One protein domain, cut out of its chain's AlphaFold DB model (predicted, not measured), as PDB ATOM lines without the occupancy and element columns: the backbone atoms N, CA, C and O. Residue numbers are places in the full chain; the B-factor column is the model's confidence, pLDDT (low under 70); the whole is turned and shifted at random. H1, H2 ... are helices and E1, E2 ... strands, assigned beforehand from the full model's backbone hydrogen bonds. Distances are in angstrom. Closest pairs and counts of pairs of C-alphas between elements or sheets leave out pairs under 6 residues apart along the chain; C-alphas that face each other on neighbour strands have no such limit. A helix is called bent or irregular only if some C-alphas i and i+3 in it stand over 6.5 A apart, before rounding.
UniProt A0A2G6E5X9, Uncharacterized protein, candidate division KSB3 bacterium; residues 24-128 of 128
ATOM      1  N   SER A  24     -32.523  24.577  18.620       86.81
ATOM      2  CA  SER A  24     -32.697  23.444  17.707       86.81
ATOM      3  C   SER A  24     -31.872  23.630  16.442       86.81
ATOM      4  O   SER A  24     -31.725  24.749  15.942       86.81
ATOM      5  N   ILE A  25     -31.324  22.533  15.927       87.75
ATOM      6  CA  ILE A  25     -30.606  22.482  14.654       87.75
ATOM      7  C   ILE A  25     -31.390  21.645  13.657       87.75
ATOM      8  O   ILE A  25     -31.973  20.629  14.009       87.75
ATOM      9  N   LYS A  26     -31.388  22.054  12.389       88.44
ATOM     10  CA  LYS A  26     -31.897  21.191  11.319       88.44
ATOM     11  C   LYS A  26     -30.947  20.011  11.119       88.44
ATOM     12  O   LYS A  26     -29.733  20.222  11.159       88.44
ATOM     13  N   VAL A  27     -31.470  18.827  10.805       86.94
ATOM     14  CA  VAL A  27     -30.662  17.631  10.493       86.94
ATOM     15  C   VAL A  27     -29.643  17.925   9.394       86.94
ATOM     16  O   VAL A  27     -28.464  17.627   9.558       86.94
ATOM     17  N   ALA A  28     -30.036  18.636   8.330       85.25
ATOM     18  CA  ALA A  28     -29.113  19.027   7.258       85.25
ATOM     19  C   ALA A  28     -27.912  19.878   7.729       85.25
ATOM     20  O   ALA A  28     -26.920  20.002   7.013       85.25
ATOM     21  N   LYS A  29     -27.990  20.484   8.922       87.56
ATOM     22  CA  LYS A  29     -26.926  21.292   9.529       87.56
ATOM     23  C   LYS A  29     -26.192  20.578  10.667       87.56
ATOM     24  O   LYS A  29     -25.264  21.177  11.205       87.56
ATOM     25  N   LEU A  30     -26.543  19.336  11.014       87.38
ATOM     26  CA  LEU A  30     -25.951  18.612  12.144       87.38
ATOM     27  C   LEU A  30     -24.428  18.480  12.009       87.38
ATOM     28  O   LEU A  30     -23.703  18.875  12.916       87.38
ATOM     29  N   SER A  31     -23.922  18.039  10.856       85.75
ATOM     30  CA  SER A  31     -22.472  17.909  10.633       85.75
ATOM     31  C   SER A  31     -21.734  19.250  10.752       85.75
ATOM     32  O   SER A  31     -20.650  19.326  11.324       85.75
ATOM     33  N   SER A  32     -22.327  20.334  10.238       88.25
ATOM     34  CA  SER A  32     -21.749  21.683  10.339       88.25
ATOM     35  C   SER A  32     -21.760  22.193  11.784       88.25
ATOM     36  O   SER A  32     -20.777  22.766  12.253       88.25
ATOM     37  N   PHE A  33     -22.843  21.922  12.516       88.75
ATOM     38  CA  PHE A  33     -22.965  22.223  13.939       88.75
ATOM     39  C   PHE A  33     -21.896  21.494  14.761       88.75
ATOM     40  O   PHE A  33     -21.122  22.150  15.455       88.75
ATOM     41  N   LEU A  34     -21.779  20.170  14.625       89.12
ATOM     42  CA  LEU A  34     -20.778  19.378  15.349       89.12
ATOM     43  C   LEU A  34     -19.352  19.837  15.012       89.12
ATOM     44  O   LEU A  34     -18.515  19.966  15.900       89.12
ATOM     45  N   LYS A  35     -19.086  20.206  13.752       89.56
ATOM     46  CA  LYS A  35     -17.797  20.789  13.348       89.56
ATOM     47  C   LYS A  35     -17.503  22.121  14.050       89.56
ATOM     48  O   LYS A  35     -16.369  22.336  14.469       89.56
ATOM     49  N   LYS A  36     -18.496  23.009  14.179       90.12
ATOM     50  CA  LYS A  36     -18.353  24.312  14.861       90.12
ATOM     51  C   LYS A  36     -18.127  24.162  16.369       90.12
ATOM     52  O   LYS A  36     -17.475  25.009  16.974       90.12
ATOM     53  N   HIS A  37     -18.669  23.102  16.961       89.25
ATOM     54  CA  HIS A  37     -18.603  22.828  18.394       89.25
ATOM     55  C   HIS A  37     -17.607  21.717  18.749       89.25
ATOM     56  O   HIS A  37     -17.719  21.115  19.809       89.25
ATOM     57  N   ARG A  38     -16.608  21.473  17.891       88.88
ATOM     58  CA  ARG A  38     -15.502  20.560  18.192       88.88
ATOM     59  C   ARG A  38     -14.792  20.981  19.488       88.88
ATOM     60  O   ARG A  38     -14.572  22.172  19.706       88.88
ATOM     61  N   ASN A  39     -14.413  19.995  20.297       89.06
ATOM     62  CA  ASN A  39     -13.791  20.128  21.615       89.06
ATOM     63  C   ASN A  39     -14.654  20.920  22.617       89.06
ATOM     64  O   ASN A  39     -14.141  21.626  23.483       89.06
ATOM     65  N   LYS A  40     -15.983  20.883  22.452       89.69
ATOM     66  CA  LYS A  40     -16.940  21.463  23.402       89.69
ATOM     67  C   LYS A  40     -17.935  20.405  23.838       89.69
ATOM     68  O   LYS A  40     -18.307  19.543  23.039       89.69
ATOM     69  N   SER A  41     -18.394  20.519  25.081       89.75
ATOM     70  CA  SER A  41     -19.487  19.692  25.574       89.75
ATOM     71  C   SER A  41     -20.811  20.135  24.953       89.75
ATOM     72  O   SER A  41     -21.166  21.321  24.956       89.75
ATOM     73  N   VAL A  42     -21.543  19.178  24.397       89.75
ATOM     74  CA  VAL A  42     -22.878  19.382  23.837       89.75
ATOM     75  C   VAL A  42     -23.835  18.360  24.420       89.75
ATOM     76  O   VAL A  42     -23.464  17.232  24.732       89.75
ATOM     77  N   ASN A  43     -25.097  18.752  24.525       89.25
ATOM     78  CA  ASN A  43     -26.209  17.848  24.744       89.25
ATOM     79  C   ASN A  43     -27.117  17.922  23.515       89.25
ATOM     80  O   ASN A  43     -27.680  18.980  23.222       89.25
ATOM     81  N   VAL A  44     -27.219  16.823  22.774       87.06
ATOM     82  CA  VAL A  44     -28.048  16.698  21.574       87.06
ATOM     83  C   VAL A  44     -29.126  15.663  21.845       87.06
ATOM     84  O   VAL A  44     -28.830  14.533  22.223       87.06
ATOM     85  N   SER A  45     -30.379  16.042  21.616       86.81
ATOM     86  CA  SER A  45     -31.517  15.135  21.705       86.81
ATOM     87  C   SER A  45     -31.976  14.759  20.303       86.81
ATOM     88  O   SER A  45     -32.214  15.622  19.454       86.81
ATOM     89  N   ILE A  46     -32.086  13.461  20.044       84.00
ATOM     90  CA  ILE A  46     -32.601  12.910  18.797       84.00
ATOM     91  C   ILE A  46     -33.933  12.244  19.109       84.00
ATOM     92  O   ILE A  46     -33.977  11.167  19.700       84.00
ATOM     93  N   THR A  47     -35.025  12.891  18.713       81.06
ATOM     94  CA  THR A  47     -36.381  12.377  18.910       81.06
ATOM     95  C   THR A  47     -36.958  11.909  17.584       81.06
ATOM     96  O   THR A  47     -37.039  12.682  16.628       81.06
ATOM     97  N   GLN A  48     -37.400  10.654  17.527       77.94
ATOM     98  CA  GLN A  48     -38.116  10.112  16.382       77.94
ATOM     99  C   GLN A  48     -39.230   9.164  16.826       77.94
ATOM    100  O   GLN A  48     -38.963   8.099  17.376       77.94
ATOM    101  N   LYS A  49     -40.480   9.520  16.496       76.44
ATOM    102  CA  LYS A  49     -41.697   8.764  16.841       76.44
ATOM    103  C   LYS A  49     -41.708   8.365  18.326       76.44
ATOM    104  O   LYS A  49     -42.001   9.206  19.163       76.44
ATOM    105  N   ASN A  50     -41.337   7.121  18.631       78.81
ATOM    106  CA  ASN A  50     -41.397   6.519  19.963       78.81
ATOM    107  C   ASN A  50     -40.017   6.390  20.628       78.81
ATOM    108  O   ASN A  50     -39.881   5.688  21.624       78.81
ATOM    109  N   MET A  51     -38.986   7.019  20.065       77.38
ATOM    110  CA  MET A  51     -37.622   6.934  20.568       77.38
ATOM    111  C   MET A  51     -37.047   8.326  20.803       77.38
ATOM    112  O   MET A  51     -37.205   9.229  19.978       77.38
ATOM    113  N   CYS A  52     -36.363   8.489  21.929       83.62
ATOM    114  CA  CYS A  52     -35.613   9.687  22.260       83.62
ATOM    115  C   CYS A  52     -34.228   9.274  22.751       83.62
ATOM    116  O   CYS A  52     -34.111   8.565  23.749       83.62
ATOM    117  N   VAL A  53     -33.190   9.706  22.040       84.06
ATOM    118  CA  VAL A  53     -31.794   9.475  22.417       84.06
ATOM    119  C   VAL A  53     -31.204  10.811  22.826       84.06
ATOM    120  O   VAL A  53     -31.113  11.725  22.010       84.06
ATOM    121  N   ASN A  54     -30.809  10.931  24.089       88.88
ATOM    122  CA  ASN A  54     -30.103  12.102  24.592       88.88
ATOM    123  C   ASN A  54     -28.617  11.775  24.666       88.88
ATOM    124  O   ASN A  54     -28.212  10.883  25.407       88.88
ATOM    125  N   ILE A  55     -27.820  12.496  23.890       89.75
ATOM    126  CA  ILE A  55     -26.382  12.296  23.789       89.75
ATOM    127  C   ILE A  55     -25.716  13.501  24.429       89.75
ATOM    128  O   ILE A  55     -25.905  14.630  23.978       89.75
ATOM    129  N   HIS A  56     -24.938  13.258  25.473       91.56
ATOM    130  CA  HIS A  56     -24.177  14.282  26.167       91.56
ATOM    131  C   HIS A  56     -22.696  13.924  26.135       91.56
ATOM    132  O   HIS A  56     -22.341  12.754  26.266       91.56
ATOM    133  N   GLY A  57     -21.844  14.923  25.919       92.94
ATOM    134  CA  GLY A  57     -20.404  14.720  25.907       92.94
ATOM    135  C   GLY A  57     -19.645  15.724  25.057       92.94
ATOM    136  O   GLY A  57     -20.225  16.624  24.444       92.94
ATOM    137  N   GLU A  58     -18.332  15.549  25.008       93.75
ATOM    138  CA  GLU A  58     -17.434  16.370  24.207       93.75
ATOM    139  C   GLU A  58     -17.444  15.928  22.740       93.75
ATOM    140  O   GLU A  58     -17.361  14.739  22.426       93.75
ATOM    141  N   VAL A  59     -17.558  16.891  21.822       93.25
ATOM    142  CA  VAL A  59     -17.556  16.609  20.383       93.25
ATOM    143  C   VAL A  59     -16.133  16.475  19.855       93.25
ATOM    144  O   VAL A  59     -15.374  17.442  19.813       93.25
ATOM    145  N   HIS A  60     -15.823  15.320  19.289       91.88
ATOM    146  CA  HIS A  60     -14.609  15.067  18.532       91.88
ATOM    147  C   HIS A  60     -14.935  14.784  17.067       91.88
ATOM    148  O   HIS A  60     -16.044  14.395  16.696       91.88
ATOM    149  N   ARG A  61     -13.936  14.984  16.210       87.88
ATOM    150  CA  ARG A  61     -13.998  14.604  14.801       87.88
ATOM    151  C   ARG A  61     -12.853  13.646  14.522       87.88
ATOM    152  O   ARG A  61     -11.701  14.030  14.719       87.88
ATOM    153  N   HIS A  62     -13.194  12.461  14.036       84.25
ATOM    154  CA  HIS A  62     -12.252  11.435  13.607       84.25
ATOM    155  C   HIS A  62     -12.590  11.070  12.165       84.25
ATOM    156  O   HIS A  62     -13.719  10.684  11.872       84.25
ATOM    157  N   ASP A  63     -11.639  11.295  11.260       80.62
ATOM    158  CA  ASP A  63     -11.809  11.130   9.815       80.62
ATOM    159  C   ASP A  63     -13.068  11.848   9.279       80.62
ATOM    160  O   ASP A  63     -13.156  13.088   9.254       80.62
ATOM    161  N   ASN A  64     -14.073  11.057   8.894       75.81
ATOM    162  CA  ASN A  64     -15.358  11.500   8.354       75.81
ATOM    163  C   ASN A  64     -16.532  11.331   9.332       75.81
ATOM    164  O   ASN A  64     -17.677  11.566   8.949       75.81
ATOM    165  N   GLN A  65     -16.259  10.984  10.591       85.44
ATOM    166  CA  GLN A  65     -17.264  10.765  11.627       85.44
ATOM    167  C   GLN A  65     -17.147  11.788  12.762       85.44
ATOM    168  O   GLN A  65     -16.081  12.355  13.038       85.44
ATOM    169  N   PHE A  66     -18.272  12.021  13.435       90.12
ATOM    170  CA  PHE A  66     -18.319  12.811  14.661       90.12
ATOM    171  C   PHE A  66     -18.547  11.890  15.846       90.12
ATOM    172  O   PHE A  66     -19.454  11.057  15.824       90.12
ATOM    173  N   TRP A  67     -17.721  12.047  16.873       92.81
ATOM    174  CA  TRP A  67     -17.828  11.294  18.114       92.81
ATOM    175  C   TRP A  67     -18.258  12.246  19.221       92.81
ATOM    176  O   TRP A  67     -17.748  13.358  19.303       92.81
ATOM    177  N   ILE A  68     -19.182  11.819  20.069       93.00
ATOM    178  CA  ILE A  68     -19.539  12.510  21.304       93.00
ATOM    179  C   ILE A  68     -19.134  11.596  22.453       93.00
ATOM    180  O   ILE A  68     -19.635  10.474  22.547       93.00
ATOM    181  N   THR A  69     -18.185  12.030  23.278       93.50
ATOM    182  CA  THR A  69     -17.575  11.200  24.328       93.50
ATOM    183  C   THR A  69     -17.951  11.704  25.718       93.50
ATOM    184  O   THR A  69     -17.993  12.905  25.982       93.50
ATOM    185  N   GLN A  70     -18.218  10.778  26.635       92.19
ATOM    186  CA  GLN A  70     -18.423  11.084  28.046       92.19
ATOM    187  C   GLN A  70     -17.852   9.938  28.886       92.19
ATOM    188  O   GLN A  70     -18.431   8.855  28.959       92.19
ATOM    189  N   GLY A  71     -16.697  10.166  29.518       89.19
ATOM    190  CA  GLY A  71     -15.982   9.115  30.248       89.19
ATOM    191  C   GLY A  71     -15.574   7.964  29.321       89.19
ATOM    192  O   GLY A  71     -14.921   8.191  28.306       89.19
ATOM    193  N   SER A  72     -15.975   6.735  29.657       88.31
ATOM    194  CA  SER A  72     -15.743   5.536  28.835       88.31
ATOM    195  C   SER A  72     -16.789   5.318  27.734       88.31
ATOM    196  O   SER A  72     -16.644   4.389  26.935       88.31
ATOM    197  N   ALA A  73     -17.836   6.148  27.679       92.00
ATOM    198  CA  ALA A  73     -18.867   6.077  26.655       92.00
ATOM    199  C   ALA A  73     -18.500   6.944  25.446       92.00
ATOM    200  O   ALA A  73     -18.035   8.082  25.576       92.00
ATOM    201  N   ARG A  74     -18.761   6.423  24.249       94.19
ATOM    202  CA  ARG A  74     -18.574   7.128  22.981       94.19
ATOM    203  C   ARG A  74     -19.762   6.861  22.076       94.19
ATOM    204  O   ARG A  74     -20.065   5.715  21.764       94.19
ATOM    205  N   THR A  75     -20.386   7.934  21.611       94.00
ATOM    206  CA  THR A  75     -21.452   7.892  20.610       94.00
ATOM    207  C   THR A  75     -20.915   8.367  19.270       94.00
ATOM    208  O   THR A  75     -20.402   9.478  19.167       94.00
ATOM    209  N   ILE A  76     -21.035   7.540  18.243       93.31
ATOM    210  CA  ILE A  76     -20.643   7.840  16.869       93.31
ATOM    211  C   ILE A  76     -21.898   8.261  16.110       93.31
ATOM    212  O   ILE A  76     -22.911   7.562  16.136       93.31
ATOM    213  N   LEU A  77     -21.828   9.417  15.452       90.25
ATOM    214  CA  LEU A  77     -22.897   9.953  14.618       90.25
ATOM    215  C   LEU A  77     -22.449   9.994  13.161       90.25
ATOM    216  O   LEU A  77     -21.498  10.704  12.813       90.25
ATOM    217  N   GLU A  78     -23.183   9.291  12.303       89.19
ATOM    218  CA  GLU A  78     -22.961   9.292  10.860       89.19
ATOM    219  C   GLU A  78     -24.239   9.672  10.110       89.19
ATOM    220  O   GLU A  78     -25.324   9.168  10.388       89.19
ATOM    221  N   MET A  79     -24.117  10.588   9.146       86.44
ATOM    222  CA  MET A  79     -25.228  11.003   8.295       86.44
ATOM    223  C   MET A  79     -24.995  10.592   6.848       86.44
ATOM    224  O   MET A  79     -24.125  11.141   6.169       86.44
ATOM    225  N   THR A  80     -25.866   9.733   6.329       86.06
ATOM    226  CA  THR A  80     -25.850   9.323   4.924       86.06
ATOM    227  C   THR A  80     -27.086   9.863   4.211       86.06
ATOM    228  O   THR A  80     -28.220   9.574   4.593       86.06
ATOM    229  N   GLN A  81     -26.906  10.647   3.147       84.19
ATOM    230  CA  GLN A  81     -28.036  11.089   2.323       84.19
ATOM    231  C   GLN A  81     -28.617   9.898   1.541       84.19
ATOM    232  O   GLN A  81     -27.893   9.236   0.792       84.19
ATOM    233  N   ARG A  82     -29.928   9.657   1.682       76.62
ATOM    234  CA  ARG A  82     -30.671   8.641   0.921       76.62
ATOM    235  C   ARG A  82     -30.928   9.121  -0.512       76.62
ATOM    236  O   ARG A  82     -31.249  10.290  -0.724       76.62
ATOM    237  N   GLY A  83     -30.850   8.192  -1.465       70.88
ATOM    238  CA  GLY A  83     -31.145   8.414  -2.885       70.88
ATOM    239  C   GLY A  83     -29.931   8.228  -3.805       70.88
ATOM    240  O   GLY A  83     -28.781   8.307  -3.368       70.88
ATOM    241  N   GLY A  84     -30.193   7.952  -5.087       66.38
ATOM    242  CA  GLY A  84     -29.162   7.804  -6.119       66.38
ATOM    243  C   GLY A  84     -28.422   9.114  -6.416       66.38
ATOM    244  O   GLY A  84     -28.875  10.195  -6.036       66.38
ATOM    245  N   PHE A  85     -27.293   9.031  -7.123       63.03
ATOM    246  CA  PHE A  85     -26.427  10.176  -7.445       63.03
ATOM    247  C   PHE A  85     -27.197  11.369  -8.053       63.03
ATOM    248  O   PHE A  85     -27.024  12.505  -7.617       63.03
ATOM    249  N   LEU A  86     -28.153  11.101  -8.951       62.78
ATOM    250  CA  LEU A  86     -29.012  12.118  -9.573       62.78
ATOM    251  C   LEU A  86     -29.920  12.852  -8.571       62.78
ATOM    252  O   LEU A  86     -30.074  14.067  -8.648       62.78
ATOM    253  N   SER A  87     -30.462  12.147  -7.574       59.91
ATOM    254  CA  SER A  87     -31.265  12.755  -6.497       59.91
ATOM    255  C   SER A  87     -30.425  13.520  -5.463       59.91
ATOM    256  O   SER A  87     -30.959  14.315  -4.692       59.91
ATOM    257  N   LYS A  88     -29.103  13.292  -5.437       62.56
ATOM    258  CA  LYS A  88     -28.158  14.093  -4.645       62.56
ATOM    259  C   LYS A  88     -27.798  15.402  -5.355       62.56
ATOM    260  O   LYS A  88     -27.605  16.407  -4.666       62.56
ATOM    261  N   LEU A  89     -27.741  15.367  -6.690       62.59
ATOM    262  CA  LEU A  89     -27.381  16.483  -7.567       62.59
ATOM    263  C   LEU A  89     -28.547  17.458  -7.799       62.59
ATOM    264  O   LEU A  89     -28.351  18.669  -7.748       62.59
ATOM    265  N   LEU A  90     -29.766  16.948  -7.991       63.00
ATOM    266  CA  LEU A  90     -30.965  17.780  -8.079       63.00
ATOM    267  C   LEU A  90     -31.339  18.314  -6.690       63.00
ATOM    268  O   LEU A  90     -31.489  17.561  -5.727       63.00
ATOM    269  N   SER A  91     -31.504  19.631  -6.590       57.38
ATOM    270  CA  SER A  91     -31.926  20.381  -5.403       57.38
ATOM    271  C   SER A  91     -33.402  20.136  -5.071       57.38
ATOM    272  O   SER A  91     -34.216  21.054  -5.012       57.38
ATOM    273  N   TRP A  92     -33.765  18.875  -4.828       60.00
ATOM    274  CA  TRP A  92     -35.061  18.546  -4.250       60.00
ATOM    275  C   TRP A  92     -35.189  19.214  -2.872       60.00
ATOM    276  O   TRP A  92     -34.258  19.127  -2.062       60.00
ATOM    277  N   PRO A  93     -36.322  19.887  -2.595       63.81
ATOM    278  CA  PRO A  93     -36.464  20.768  -1.434       63.81
ATOM    279  C   PRO A  93     -36.428  20.024  -0.093       63.81
ATOM    280  O   PRO A  93     -36.122  20.634   0.933       63.81
ATOM    281  N   ASP A  94     -36.690  18.713  -0.092       70.88
ATOM    282  CA  ASP A  94     -36.608  17.878   1.103       70.88
ATOM    283  C   ASP A  94     -35.741  16.630   0.881       70.88
ATOM    284  O   ASP A  94     -36.180  15.603   0.355       70.88
ATOM    285  N   LYS A  95     -34.472  16.730   1.289       81.06
ATOM    286  CA  LYS A  95     -33.520  15.615   1.250       81.06
ATOM    287  C   LYS A  95     -33.795  14.650   2.402       81.06
ATOM    288  O   LYS A  95     -33.987  15.068   3.542       81.06
ATOM    289  N   ARG A  96     -33.768  13.349   2.119       86.31
ATOM    290  CA  ARG A  96     -33.896  12.292   3.134       86.31
ATOM    291  C   ARG A  96     -32.510  11.824   3.574       86.31
ATOM    292  O   ARG A  96     -31.617  11.671   2.744       86.31
ATOM    293  N   TYR A  97     -32.345  11.558   4.862       86.56
ATOM    294  CA  TYR A  97     -31.098  11.119   5.481       86.56
ATOM    295  C   TYR A  97     -31.320   9.847   6.300       86.56
ATOM    296  O   TYR A  97     -32.414   9.599   6.800       86.56
ATOM    297  N   ASN A  98     -30.269   9.050   6.434       88.75
ATOM    298  CA  ASN A  98     -30.091   8.095   7.516       88.75
ATOM    299  C   ASN A  98     -29.135   8.716   8.521       88.75
ATOM    300  O   ASN A  98     -28.030   9.094   8.135       88.75
ATOM    301  N   LEU A  99     -29.570   8.838   9.771       88.75
ATOM    302  CA  LEU A  99     -28.693   9.141  10.890       88.75
ATOM    303  C   LEU A  99     -28.390   7.833  11.616       88.75
ATOM    304  O   LEU A  99     -29.272   7.290  12.278       88.75
ATOM    305  N   SER A 100     -27.173   7.331  11.465       90.88
ATOM    306  CA  SER A 100     -26.684   6.195  12.238       90.88
ATOM    307  C   SER A 100     -26.127   6.697  13.565       90.88
ATOM    308  O   SER A 100     -25.367   7.671  13.600       90.88
ATOM    309  N   VAL A 101     -26.549   6.056  14.653       91.56
ATOM    310  CA  VAL A 101     -26.127   6.342  16.022       91.56
ATOM    311  C   VAL A 101     -25.600   5.045  16.616       91.56
ATOM    312  O   VAL A 101     -26.377   4.138  16.908       91.56
ATOM    313  N   THR A 102     -24.291   4.982  16.822       94.44
ATOM    314  CA  THR A 102     -23.632   3.818  17.420       94.44
ATOM    315  C   THR A 102     -23.071   4.218  18.774       94.44
ATOM    316  O   THR A 102     -22.261   5.140  18.868       94.44
ATOM    317  N   ILE A 103     -23.511   3.559  19.839       93.00
ATOM    318  CA  ILE A 103     -23.067   3.814  21.209       93.00
ATOM    319  C   ILE A 103     -22.121   2.691  21.607       93.00
ATOM    320  O   ILE A 103     -22.470   1.512  21.566       93.00
ATOM    321  N   THR A 104     -20.925   3.085  22.021       94.56
ATOM    322  CA  THR A 104     -19.888   2.194  22.525       94.56
ATOM    323  C   THR A 104     -19.589   2.516  23.981       94.56
ATOM    324  O   THR A 104     -19.544   3.690  24.362       94.56
ATOM    325  N   LEU A 105     -19.389   1.488  24.797       93.75
ATOM    326  CA  LEU A 105     -18.985   1.597  26.193       93.75
ATOM    327  C   LEU A 105     -17.760   0.712  26.392       93.75
ATOM    328  O   LEU A 105     -17.806  -0.477  26.098       93.75
ATOM    329  N   SER A 106     -16.651   1.294  26.848       90.19
ATOM    330  CA  SER A 106     -15.405   0.545  27.090       90.19
ATOM    331  C   SER A 106     -14.897  -0.248  25.870       90.19
ATOM    332  O   SER A 106     -14.240  -1.271  26.017       90.19
ATOM    333  N   GLY A 107     -15.185   0.237  24.657       87.81
ATOM    334  CA  GLY A 107     -14.778  -0.396  23.396       87.81
ATOM    335  C   GLY A 107     -15.797  -1.371  22.801       87.81
ATOM    336  O   GLY A 107     -15.674  -1.710  21.626       87.81
ATOM    337  N   GLU A 108     -16.834  -1.756  23.544       93.25
ATOM    338  CA  GLU A 108     -17.894  -2.635  23.049       93.25
ATOM    339  C   GLU A 108     -19.085  -1.827  22.535       93.25
ATOM    340  O   GLU A 108     -19.469  -0.820  23.131       93.25
ATOM    341  N   THR A 109     -19.688  -2.261  21.427       95.56
ATOM    342  CA  THR A 109     -20.913  -1.638  20.907       95.56
ATOM    343  C   THR A 109     -22.110  -2.140  21.701       95.56
ATOM    344  O   THR A 109     -22.436  -3.322  21.645       95.56
ATOM    345  N   VAL A 110     -22.773  -1.238  22.424       94.31
ATOM    346  CA  VAL A 110     -23.926  -1.561  23.284       94.31
ATOM    347  C   VAL A 110     -25.262  -1.219  22.633       94.31
ATOM    348  O   VAL A 110     -26.294  -1.771  23.006       94.31
ATOM    349  N   ALA A 111     -25.261  -0.311  21.656       91.44
ATOM    350  CA  ALA A 111     -26.431  -0.002  20.851       91.44
ATOM    351  C   ALA A 111     -26.004   0.498  19.473       91.44
ATOM    352  O   ALA A 111     -25.081   1.301  19.357       91.44
ATOM    353  N   ASP A 112     -26.719   0.067  18.442       93.56
ATOM    354  CA  ASP A 112     -26.578   0.593  17.092       93.56
ATOM    355  C   ASP A 112     -27.962   0.757  16.468       93.56
ATOM    356  O   ASP A 112     -28.815  -0.130  16.553       93.56
ATOM    357  N   MET A 113     -28.220   1.928  15.897       90.69
ATOM    358  CA  MET A 113     -29.525   2.268  15.348       90.69
ATOM    359  C   MET A 113     -29.396   3.225  14.174       90.69
ATOM    360  O   MET A 113     -28.577   4.140  14.170       90.69
ATOM    361  N   THR A 114     -30.268   3.053  13.185       90.62
ATOM    362  CA  THR A 114     -30.363   3.950  12.033       90.62
ATOM    363  C   THR A 114     -31.727   4.621  11.999       90.62
ATOM    364  O   THR A 114     -32.762   3.961  11.911       90.62
ATOM    365  N   LEU A 115     -31.718   5.950  12.015       87.94
ATOM    366  CA  LEU A 115     -32.908   6.784  12.079       87.94
ATOM    367  C   LEU A 115     -33.176   7.467  10.736       87.94
ATOM    368  O   LEU A 115     -32.346   8.255  10.272       87.94
ATOM    369  N   PRO A 116     -34.312   7.182  10.069       88.50
ATOM    370  CA  PRO A 116     -34.663   7.857   8.828       88.50
ATOM    371  C   PRO A 116     -35.128   9.285   9.116       88.50
ATOM    372  O   PRO A 116     -36.219   9.485   9.637       88.50
ATOM    373  N   MET A 117     -34.346  10.282   8.722       87.56
ATOM    374  CA  MET A 117     -34.618  11.695   8.994       87.56
ATOM    375  C   MET A 117     -34.881  12.483   7.710       87.56
ATOM    376  O   MET A 117     -34.430  12.115   6.620       87.56
ATOM    377  N   ARG A 118     -35.583  13.607   7.825       86.75
ATOM    378  CA  ARG A 118     -35.741  14.601   6.757       86.75
ATOM    379  C   ARG A 118     -34.839  15.802   7.001       86.75
ATOM    380  O   ARG A 118     -34.508  16.145   8.131       86.75
ATOM    381  N   SER A 119     -34.451  16.477   5.925       85.31
ATOM    382  CA  SER A 119     -33.536  17.625   5.960       85.31
ATOM    383  C   SER A 119     -33.991  18.749   6.899       85.31
ATOM    384  O   SER A 119     -33.157  19.417   7.517       85.31
ATOM    385  N   GLN A 120     -35.310  18.943   6.999       85.69
ATOM    386  CA  GLN A 120     -35.953  19.998   7.780       85.69
ATOM    387  C   GLN A 120     -36.235  19.606   9.234       85.69
ATOM    388  O   GLN A 120     -36.584  20.492  10.021       85.69
ATOM    389  N   ASP A 121     -36.069  18.329   9.599       87.06
ATOM    390  CA  ASP A 121     -36.297  17.859  10.965       87.06
ATOM    391  C   ASP A 121     -35.378  18.611  11.928       87.06
ATOM    392  O   ASP A 121     -34.218  18.905  11.615       87.06
ATOM    393  N   LYS A 122     -35.918  18.968  13.093       86.50
ATOM    394  CA  LYS A 122     -35.221  19.762  14.104       86.50
ATOM    395  C   LYS A 122     -34.785  18.865  15.253       86.50
ATOM    396  O   LYS A 122     -35.618  18.244  15.901       86.50
ATOM    397  N   LEU A 123     -33.487  18.865  15.521       84.50
ATOM    398  CA  LEU A 123     -32.865  18.213  16.662       84.50
ATOM    399  C   LEU A 123     -32.668  19.251  17.767       84.50
ATOM    400  O   LEU A 123     -31.946  20.234  17.549       84.50
ATOM    401  N   PRO A 124     -33.323  19.100  18.926       82.94
ATOM    402  CA  PRO A 124     -33.050  19.954  20.065       82.94
ATOM    403  C   PRO A 124     -31.606  19.790  20.540       82.94
ATOM    404  O   PRO A 124     -31.066  18.683  20.566       82.94
ATOM    405  N   PHE A 125     -30.984  20.891  20.948       82.88
ATOM    406  CA  PHE A 125     -29.648  20.866  21.520       82.88
ATOM    407  C   PHE A 125     -29.478  21.919  22.617       82.88
ATOM    408  O   PHE A 125     -30.180  22.935  22.671       82.88
ATOM    409  N   LYS A 126     -28.497  21.672  23.479       81.00
ATOM    410  CA  LYS A 126     -27.986  22.613  24.471       81.00
ATOM    411  C   LYS A 126     -26.462  22.556  24.439       81.00
ATOM    412  O   LYS A 126     -25.880  21.480  24.349       81.00
ATOM    413  N   ILE A 127     -25.830  23.720  24.491       73.50
ATOM    414  CA  ILE A 127     -24.381  23.833  24.667       73.50
ATOM    415  C   ILE A 127     -24.137  24.037  26.162       73.50
ATOM    416  O   ILE A 127     -24.863  24.822  26.783       73.50
ATOM    417  N   GLY A 128     -23.199  23.267  26.716       61.53
ATOM    418  CA  GLY A 128     -22.720  23.405  28.092       61.53
ATOM    419  C   GLY A 128     -21.726  24.545  28.223       61.53
ATOM    420  O   GLY A 128     -20.912  24.710  27.286       61.53
TER     421      GLY A 128
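Overview. This is residues 24 to 128 of the 128 residues of an uncharacterized protein of candidate division KSB3 bacterium (UniProt A0A2G6E5X9). One sheet of eight strands curls round helix H1 like part of a barrel, not closed: it folds back on itself at the bent strand E3, with E1, E8 and E2 in one leaf and E4, E5, E6 and E7 in the other. The small helix H2 is off the sheet, at one end of the longest axis. The printed part has 105 residues, with elements in the order E1 H1 E2 E3 E4 E5 H2 E6 E7 E8; it is mostly strand. The sheet order is E1 E8 E2 E3 E4 E5 E6 E7, all antiparallel. The whole is compact, with a radius of gyration of the C-alphas of 13.8 A and spans of 42 by 31 by 26 A.

Arrangement. E1, residues 24 to 26, is an edge strand beside E8, residues 122 to 127, with N 25 and O 123 2.9 A apart. H1, residues 27 to 36, is on the sheet; its closest C-alphas to E8 are those of Val 27 and Lys 122, 6.2 A apart. E1, H1 and E2, residues 41 to 48, form a split strand-helix-strand unit, two strands running the same way with E8 between them, and its crossover is right-handed. N 45 of E2 and O 124 of E8 are 2.9 A apart. E2, E3 at residues 51 to 62, E4 at 65 to 70 and E5 at 73 to 81 form a meander, each strand the antiparallel neighbour of the one before. E3 bends by 85 degrees at residue 58. N 44 and O 55 are 2.8 A apart, N 60 and O 67 2.7 A, and N 68 and O 75 2.8 A. H2, residues 85 to 89, is only just not on the sheet, with 4 pairs of C-alphas within 10 A. E6, residues 96 to 105, has N 76 of E5 2.8 A from its O 102. E6 and E7, residues 108 to 118, are a hairpin, with N 99 and O 115 2.9 A apart. H2 has its O i to N i+4 pair within hydrogen-bond range, and H1 has 4 of 6.

Along the chain. E1 begins at C-alpha 24 (-32.697, 23.444, 17.707). H1 measures 14.7 A and is irregular, with C-alphas 28 and 31 7.5 A apart. E2 measures 22.9 A, E3 26.7 A, E4 16.5 A and E5 26.5 A. H2 begins at C-alpha 85 (-26.427, 10.176, -7.445). E6 measures 29.5 A, E7 29.7 A and E8 15.7 A, ending at C-alpha 127 (-24.381, 23.833, 24.667).

Size, cuts and confidence. The two C-alphas farthest apart are those of Leu 90 and Ser 106, 42.1 A. The printed part has no cut, and no link is long. The mean pLDDT of the printed part is 84.8, and residues 84 to 93 and residue 128 are under 70.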